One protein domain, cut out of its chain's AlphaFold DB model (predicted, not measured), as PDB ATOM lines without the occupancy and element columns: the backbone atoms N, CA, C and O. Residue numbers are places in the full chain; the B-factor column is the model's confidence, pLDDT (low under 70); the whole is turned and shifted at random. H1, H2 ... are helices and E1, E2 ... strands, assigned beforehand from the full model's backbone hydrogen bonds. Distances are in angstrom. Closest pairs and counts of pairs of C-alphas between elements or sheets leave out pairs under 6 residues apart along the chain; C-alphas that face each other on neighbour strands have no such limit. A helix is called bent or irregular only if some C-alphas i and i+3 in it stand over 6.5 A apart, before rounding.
ATOM      1  N   ALA A   2      -1.496 -14.282-101.918       40.88
ATOM      2  CA  ALA A   2      -0.550 -15.251-101.348       40.88
ATOM      3  C   ALA A   2       0.235 -14.717-100.129       40.88
ATOM      4  O   ALA A   2       1.076 -15.438 -99.604       40.88
ATOM      5  N   TYR A   3      -0.040 -13.488 -99.673       45.47
ATOM      6  CA  TYR A   3       0.707 -12.818 -98.606       45.47
ATOM      7  C   TYR A   3      -0.244 -12.102 -97.644       45.47
ATOM      8  O   TYR A   3      -1.232 -11.507 -98.080       45.47
ATOM      9  N   HIS A   4       0.049 -12.183 -96.346       45.66
ATOM     10  CA  HIS A   4      -0.602 -11.378 -95.307       45.66
ATOM     11  C   HIS A   4       0.243 -10.168 -94.885       45.66
ATOM     12  O   HIS A   4      -0.332  -9.205 -94.394       45.66
ATOM     13  N   GLU A   5       1.549 -10.157 -95.166       46.84
ATOM     14  CA  GLU A   5       2.442  -9.019 -94.919       46.84
ATOM     15  C   GLU A   5       3.448  -8.904 -96.077       46.84
ATOM     16  O   GLU A   5       4.042  -9.903 -96.479       46.84
ATOM     17  N   GLU A   6       3.580  -7.708 -96.663       52.22
ATOM     18  CA  GLU A   6       4.561  -7.382 -97.709       52.22
ATOM     19  C   GLU A   6       5.714  -6.596 -97.071       52.22
ATOM     20  O   GLU A   6       5.504  -5.477 -96.598       52.22
ATOM     21  N   HIS A   7       6.929  -7.152 -97.075       53.41
ATOM     22  CA  HIS A   7       8.098  -6.486 -96.496       53.41
ATOM     23  C   HIS A   7       8.840  -5.652 -97.552       53.41
ATOM     24  O   HIS A   7       9.533  -6.156 -98.443       53.41
ATOM     25  N   LEU A   8       8.640  -4.339 -97.479       54.66
ATOM     26  CA  LEU A   8       9.014  -3.374 -98.511       54.66
ATOM     27  C   LEU A   8      10.505  -3.005 -98.403       54.66
ATOM     28  O   LEU A   8      10.918  -2.411 -97.416       54.66
ATOM     29  N   ILE A   9      11.313  -3.327 -99.420       55.91
ATOM     30  CA  ILE A   9      12.761  -3.027 -99.438       55.91
ATOM     31  C   ILE A   9      13.014  -1.635-100.031       55.91
ATOM     32  O   ILE A   9      13.808  -0.851 -99.515       55.91
ATOM     33  N   HIS A  10      12.353  -1.305-101.145       49.44
ATOM     34  CA  HIS A  10      12.528  -0.003-101.786       49.44
ATOM     35  C   HIS A  10      11.267   0.422-102.540       49.44
ATOM     36  O   HIS A  10      10.789  -0.289-103.425       49.44
ATOM     37  N   ARG A  11      10.734   1.602-102.208       50.62
ATOM     38  CA  ARG A  11       9.682   2.263-102.985       50.62
ATOM     39  C   ARG A  11      10.352   3.207-103.974       50.62
ATOM     40  O   ARG A  11      10.795   4.290-103.595       50.62
ATOM     41  N   LEU A  12      10.413   2.813-105.242       53.47
ATOM     42  CA  LEU A  12      10.710   3.768-106.304       53.47
ATOM     43  C   LEU A  12       9.452   4.619-106.493       53.47
ATOM     44  O   LEU A  12       8.371   4.097-106.774       53.47
ATOM     45  N   GLY A  13       9.606   5.916-106.208       50.81
ATOM     46  CA  GLY A  13       8.525   6.894-106.121       50.81
ATOM     47  C   GLY A  13       7.614   6.936-107.356       50.81
ATOM     48  O   GLY A  13       7.965   6.409-108.411       50.81
ATOM     49  N   PRO A  14       6.433   7.562-107.232       48.94
ATOM     50  CA  PRO A  14       5.439   7.579-108.292       48.94
ATOM     51  C   PRO A  14       5.984   8.346-109.496       48.94
ATOM     52  O   PRO A  14       6.102   9.572-109.465       48.94
ATOM     53  N   LEU A  15       6.313   7.626-110.568       54.09
ATOM     54  CA  LEU A  15       6.644   8.253-111.839       54.09
ATOM     55  C   LEU A  15       5.321   8.729-112.449       54.09
ATOM     56  O   LEU A  15       4.560   7.938-113.008       54.09
ATOM     57  N   SER A  16       4.993  10.007-112.268       53.47
ATOM     58  CA  SER A  16       3.826  10.613-112.902       53.47
ATOM     59  C   SER A  16       4.163  10.918-114.360       53.47
ATOM     60  O   SER A  16       5.014  11.750-114.660       53.47
ATOM     61  N   LEU A  17       3.501  10.233-115.295       56.72
ATOM     62  CA  LEU A  17       3.498  10.640-116.700       56.72
ATOM     63  C   LEU A  17       2.402  11.708-116.863       56.72
ATOM     64  O   LEU A  17       1.217  11.357-116.843       56.72
ATOM     65  N   PRO A  18       2.746  13.004-117.019       58.47
ATOM     66  CA  PRO A  18       1.779  14.105-116.946       58.47
ATOM     67  C   PRO A  18       0.724  14.098-118.067       58.47
ATOM     68  O   PRO A  18      -0.245  14.842-117.986       58.47
ATOM     69  N   ILE A  19       0.874  13.249-119.089       61.19
ATOM     70  CA  ILE A  19      -0.061  13.142-120.220       61.19
ATOM     71  C   ILE A  19      -1.209  12.151-119.936       61.19
ATOM     72  O   ILE A  19      -2.282  12.283-120.514       61.19
ATOM     73  N   VAL A  20      -1.014  11.168-119.045       63.72
ATOM     74  CA  VAL A  20      -1.961  10.044-118.857       63.72
ATOM     75  C   VAL A  20      -2.490   9.952-117.416       63.72
ATOM     76  O   VAL A  20      -3.429   9.210-117.150       63.72
ATOM     77  N   GLY A  21      -1.936  10.717-116.465       61.97
ATOM     78  CA  GLY A  21      -2.419  10.752-115.073       61.97
ATOM     79  C   GLY A  21      -2.196   9.452-114.288       61.97
ATOM     80  O   GLY A  21      -2.692   9.309-113.174       61.97
ATOM     81  N   TRP A  22      -1.449   8.497-114.847       59.81
ATOM     82  CA  TRP A  22      -1.129   7.235-114.189       59.81
ATOM     83  C   TRP A  22       0.012   7.441-113.195       59.81
ATOM     84  O   TRP A  22       1.093   7.904-113.563       59.81
ATOM     85  N   GLN A  23      -0.234   7.086-111.935       61.09
ATOM     86  CA  GLN A  23       0.789   7.022-110.898       61.09
ATOM     87  C   GLN A  23       1.291   5.585-110.809       61.09
ATOM     88  O   GLN A  23       0.634   4.721-110.233       61.09
ATOM     89  N   ILE A  24       2.444   5.317-111.417       60.38
ATOM     90  CA  ILE A  24       3.095   4.010-111.318       60.38
ATOM     91  C   ILE A  24       4.041   4.072-110.118       60.38
ATOM     92  O   ILE A  24       5.109   4.678-110.204       60.38
ATOM     93  N   SER A  25       3.642   3.481-108.992       58.66
ATOM     94  CA  SER A  25       4.529   3.223-107.854       58.66
ATOM     95  C   SER A  25       5.079   1.802-107.957       58.66
ATOM     96  O   SER A  25       4.317   0.832-107.953       58.66
ATOM     97  N   LEU A  26       6.399   1.674-108.068       58.44
ATOM     98  CA  LEU A  26       7.074   0.379-108.070       58.44
ATOM     99  C   LEU A  26       7.535   0.070-106.645       58.44
ATOM    100  O   LEU A  26       8.592   0.523-106.204       58.44
ATOM    101  N   ASP A  27       6.722  -0.704-105.931       64.19
ATOM    102  CA  ASP A  27       7.075  -1.230-104.614       64.19
ATOM    103  C   ASP A  27       7.880  -2.531-104.796       64.19
ATOM    104  O   ASP A  27       7.329  -3.579-105.163       64.19
ATOM    105  N   ILE A  28       9.199  -2.457-104.579       63.88
ATOM    106  CA  ILE A  28      10.102  -3.613-104.592       63.88
ATOM    107  C   ILE A  28      10.015  -4.290-103.223       63.88
ATOM    108  O   ILE A  28      10.605  -3.840-102.240       63.88
ATOM    109  N   THR A  29       9.260  -5.384-103.177       73.25
ATOM    110  CA  THR A  29       9.070  -6.223-101.989       73.25
ATOM    111  C   THR A  29       9.985  -7.456-102.061       73.25
ATOM    112  O   THR A  29      10.206  -7.993-103.157       73.25
ATOM    113  N   ALA A  30      10.501  -7.937-100.924       68.50
ATOM    114  CA  ALA A  30      11.358  -9.131-100.862       68.50
ATOM    115  C   ALA A  30      10.700 -10.336-101.559       68.50
ATOM    116  O   ALA A  30      11.306 -10.988-102.416       68.50
ATOM    117  N   GLU A  31       9.416 -10.549-101.289       70.06
ATOM    118  CA  GLU A  31       8.584 -11.613-101.842       70.06
ATOM    119  C   GLU A  31       8.467 -11.523-103.374       70.06
ATOM    120  O   GLU A  31       8.534 -12.539-104.070       70.06
ATOM    121  N   LYS A  32       8.363 -10.304-103.928       75.38
ATOM    122  CA  LYS A  32       8.291 -10.070-105.383       75.38
ATOM    123  C   LYS A  32       9.614 -10.413-106.070       75.38
ATOM    124  O   LYS A  32       9.595 -10.963-107.170       75.38
ATOM    125  N   SER A  33      10.750 -10.145-105.422       76.69
ATOM    126  CA  SER A  33      12.077 -10.459-105.972       76.69
ATOM    127  C   SER A  33      12.325 -11.968-106.078       76.69
ATOM    128  O   SER A  33      12.784 -12.455-107.112       76.69
ATOM    129  N   ILE A  34      11.938 -12.734-105.057       79.50
ATOM    130  CA  ILE A  34      12.097 -14.193-105.038       79.50
ATOM    131  C   ILE A  34      11.076 -14.850-105.957       79.50
ATOM    132  O   ILE A  34      11.406 -15.811-106.653       79.50
ATOM    133  N   PHE A  35       9.862 -14.302-106.036       81.56
ATOM    134  CA  PHE A  35       8.893 -14.732-107.035       81.56
ATOM    135  C   PHE A  35       9.448 -14.538-108.452       81.56
ATOM    136  O   PHE A  35       9.455 -15.490-109.234       81.56
ATOM    137  N   ALA A  36       9.999 -13.361-108.763       84.19
ATOM    138  CA  ALA A  36      10.639 -13.098-110.050       84.19
ATOM    139  C   ALA A  36      11.824 -14.042-110.312       84.19
ATOM    140  O   ALA A  36      11.927 -14.604-111.401       84.19
ATOM    141  N   LEU A  37      12.672 -14.308-109.315       87.56
ATOM    142  CA  LEU A  37      13.770 -15.268-109.449       87.56
ATOM    143  C   LEU A  37      13.258 -16.691-109.730       87.56
ATOM    144  O   LEU A  37      13.743 -17.352-110.646       87.56
ATOM    145  N   SER A  38      12.238 -17.153-109.000       85.44
ATOM    146  CA  SER A  38      11.620 -18.469-109.222       85.44
ATOM    147  C   SER A  38      10.997 -18.585-110.621       85.44
ATOM    148  O   SER A  38      11.086 -19.630-111.272       85.44
ATOM    149  N   GLN A  39      10.423 -17.488-111.127       87.06
ATOM    150  CA  GLN A  39       9.890 -17.388-112.479       87.06
ATOM    151  C   GLN A  39      10.995 -17.534-113.528       87.06
ATOM    152  O   GLN A  39      10.811 -18.257-114.510       87.06
ATOM    153  N   LEU A  40      12.136 -16.873-113.318       92.94
ATOM    154  CA  LEU A  40      13.287 -16.945-114.216       92.94
ATOM    155  C   LEU A  40      13.865 -18.361-114.270       92.94
ATOM    156  O   LEU A  40      14.063 -18.890-115.364       92.94
ATOM    157  N   VAL A  41      14.061 -19.006-113.116       91.25
ATOM    158  CA  VAL A  41      14.535 -20.400-113.050       91.25
ATOM    159  C   VAL A  41      13.569 -21.338-113.773       91.25
ATOM    160  O   VAL A  41      14.000 -22.186-114.555       91.25
ATOM    161  N   ARG A  42      12.255 -21.160-113.581       90.38
ATOM    162  CA  ARG A  42      11.238 -21.955-114.283       90.38
ATOM    163  C   ARG A  42      11.307 -21.772-115.798       90.38
ATOM    164  O   ARG A  42      11.284 -22.756-116.535       90.38
ATOM    165  N   MET A  43      11.395 -20.529-116.264       93.56
ATOM    166  CA  MET A  43      11.487 -20.221-117.691       93.56
ATOM    167  C   MET A  43      12.762 -20.804-118.308       93.56
ATOM    168  O   MET A  43      12.713 -21.383-119.393       93.56
ATOM    169  N   TYR A  44      13.882 -20.726-117.589       94.25
ATOM    170  CA  TYR A  44      15.147 -21.323-118.000       94.25
ATOM    171  C   TYR A  44      15.054 -22.853-118.122       94.25
ATOM    172  O   TYR A  44      15.423 -23.406-119.158       94.25
ATOM    173  N   ALA A  45      14.477 -23.532-117.125       91.50
ATOM    174  CA  ALA A  45      14.298 -24.985-117.141       91.50
ATOM    175  C   ALA A  45      13.441 -25.465-118.329       91.50
ATOM    176  O   ALA A  45      13.812 -26.418-119.016       91.50
ATOM    177  N   ILE A  46      12.328 -24.777-118.615       93.31
ATOM    178  CA  ILE A  46      11.462 -25.090-119.767       93.31
ATOM    179  C   ILE A  46      12.218 -24.877-121.085       93.31
ATOM    180  O   ILE A  46      12.128 -25.703-121.993       93.31
ATOM    181  N   THR A  47      12.992 -23.795-121.181       94.12
ATOM    182  CA  THR A  47      13.725 -23.440-122.405       94.12
ATOM    183  C   THR A  47      14.807 -24.466-122.738       94.12
ATOM    184  O   THR A  47      14.911 -24.884-123.890       94.12
ATOM    185  N   ILE A  48      15.573 -24.929-121.742       93.56
ATOM    186  CA  ILE A  48      16.584 -25.984-121.942       93.56
ATOM    187  C   ILE A  48      15.939 -27.248-122.513       93.56
ATOM    188  O   ILE A  48      16.451 -27.825-123.476       93.56
ATOM    189  N   MET A  49      14.808 -27.671-121.945       88.81
ATOM    190  CA  MET A  49      14.118 -28.875-122.409       88.81
ATOM    191  C   MET A  49      13.602 -28.712-123.845       88.81
ATOM    192  O   MET A  49      13.779 -29.606-124.671       88.81
ATOM    193  N   ALA A  50      13.030 -27.547-124.162       91.56
ATOM    194  CA  ALA A  50      12.509 -27.248-125.494       91.56
ATOM    195  C   ALA A  50      13.595 -27.286-126.582       91.56
ATOM    196  O   ALA A  50      13.332 -27.757-127.685       91.56
ATOM    197  N   ILE A  51      14.814 -26.829-126.277       92.12
ATOM    198  CA  ILE A  51      15.944 -26.856-127.219       92.12
ATOM    199  C   ILE A  51      16.550 -28.260-127.321       92.12
ATOM    200  O   ILE A  51      16.953 -28.681-128.399       92.12
ATOM    201  N   THR A  52      16.606 -29.020-126.230       90.69
ATOM    202  CA  THR A  52      17.296 -30.319-126.229       90.69
ATOM    203  C   THR A  52      16.630 -31.335-127.162       90.69
ATOM    204  O   THR A  52      17.332 -32.063-127.863       90.69
ATOM    205  N   ILE A  53      15.293 -31.375-127.223       87.88
ATOM    206  CA  ILE A  53      14.565 -32.384-128.013       87.88
ATOM    207  C   ILE A  53      14.901 -32.296-129.519       87.88
ATOM    208  O   ILE A  53      15.380 -33.294-130.058       87.88
ATOM    209  N   PRO A  54      14.755 -31.145-130.212       88.62
ATOM    210  CA  PRO A  54      15.069 -31.061-131.641       88.62
ATOM    211  C   PRO A  54      16.548 -31.277-131.981       88.62
ATOM    212  O   PRO A  54      16.856 -31.678-133.096       88.62
ATOM    213  N   TYR A  55      17.461 -30.991-131.048       90.19
ATOM    214  CA  TYR A  55      18.905 -31.125-131.275       90.19
ATOM    215  C   TYR A  55      19.441 -32.542-131.040       90.19
ATOM    216  O   TYR A  55      20.526 -32.866-131.515       90.19
ATOM    217  N   THR A  56      18.717 -33.380-130.295       90.94
ATOM    218  CA  THR A  56      19.176 -34.730-129.918       90.94
ATOM    219  C   THR A  56      18.417 -35.852-130.620       90.94
ATOM    220  O   THR A  56      18.891 -36.988-130.625       90.94
ATOM    221  N   VAL A  57      17.266 -35.552-131.229       88.75
ATOM    222  CA  VAL A  57      16.417 -36.531-131.917       88.75
ATOM    223  C   VAL A  57      16.445 -36.293-133.424       88.75
ATOM    224  O   VAL A  57      16.155 -35.197-133.895       88.75
TER     225      VAL A  57
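Overview. This is residues 2 to 57 of the 202 residues of the protein "Energy-coupling factor transporter transmembrane protein EcfT" of Anaerolineae bacterium (UniProt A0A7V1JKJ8). A short two-stranded hairpin, E1 and E2, and one long, single helix, H1, meet near their ends as an L. The helix begins directly where E2 ends, at the open end of the hairpin, and runs away from it as a long arm; residues 34 to 57, nearly the whole of H1 and the last printed residue, stick out with nothing packed on them. The printed part has 56 residues, with two named strands and one named helix in the order E1, E2, H1, and the sheet, in the order E1 - E2, is antiparallel. By class it is mixed, helices and strands. The whole is extended, with a radius of gyration of the C-alphas of 18.2 A, and its outline is flat, spanning 54 by 33 by 17 A, the helical arm making much of the length.

Arrangement. After the stretch of residues 2 to 7, strand E1, residues 8 to 16, and strand E2, residues 23 to 29, form a hairpin. They are antiparallel neighbours, with 168 degrees between their N-to-C directions. C-alphas that face each other include those of Leu 8 and Thr 29, 4.5 A apart, those of Arg 11 and Asp 27, 4.7 A apart, and those of Ser 16 and Gln 23, 5.1 A apart. Across the pair, N 9 and O 28 are within hydrogen-bond range at 3.0 A, and N 28 and O 10 at 2.9 A. Nearer the turn, N 15 and O 24 are within hydrogen-bond range at 3.2 A. A short link of six residues joins E1 to E2. Helix H1, residues 30 to 56, follows E2 by a tight link with no residue between them. The closest C-alphas of E1 and H1 are those of Ile 9 and Ala 30, 6.4 A apart, and the two elements have 2 pairs of C-alphas within 8 A. Their centres are 27.8 A apart. The helix residues with C-alphas within 10 A of the sheet belong to the stretch 30 to 35, with 7 pairs to E1 and 1 to E2. Within H1, 21 of 23 O i to N i+4 pairs are within hydrogen-bond range. H1 is neither bent nor irregular, but only just: C-alphas 51 and 54 are 6.2 A apart.

Along the chain. E1 has nine residues, Leu 8 to Ser 16, and is the longest strand by residues. Its C-alpha 8 is at (9.014, -3.374, -98.511), and it measures 20.7 A from first to last C-alpha. E2 has seven residues, Gln 23 to Thr 29, and measures 18.0 A; its C-alpha 29 is at (9.070, -6.223, -101.989). H1 has 27 residues, Ala 30 to Thr 56, and measures 39.5 A from C-alpha 30 to C-alpha 56 at (19.176, -34.730, -129.918).

Size, cuts and confidence. The two C-alphas farthest apart are those of Pro 18, in the link between E1 and E2, and Val 57, at 54.8 A. From the first to the last printed C-alpha, Ala 2 to Val 57, the distance is 40.9 A. Residues 34 to 57, of which 34 to 56 belong to H1, stand free. Without them the body has 32 residues and spans 34 by 17 by 12 A, with a radius of gyration of 11.9 A. The printed part has no cut and no long link. The mean pLDDT of the printed part is 71.4, and 28 residues are under 70, namely residues 2 to 28 and residue 30. The mean pLDDT is 52 for E1, 63 for E2 and 87 for H1.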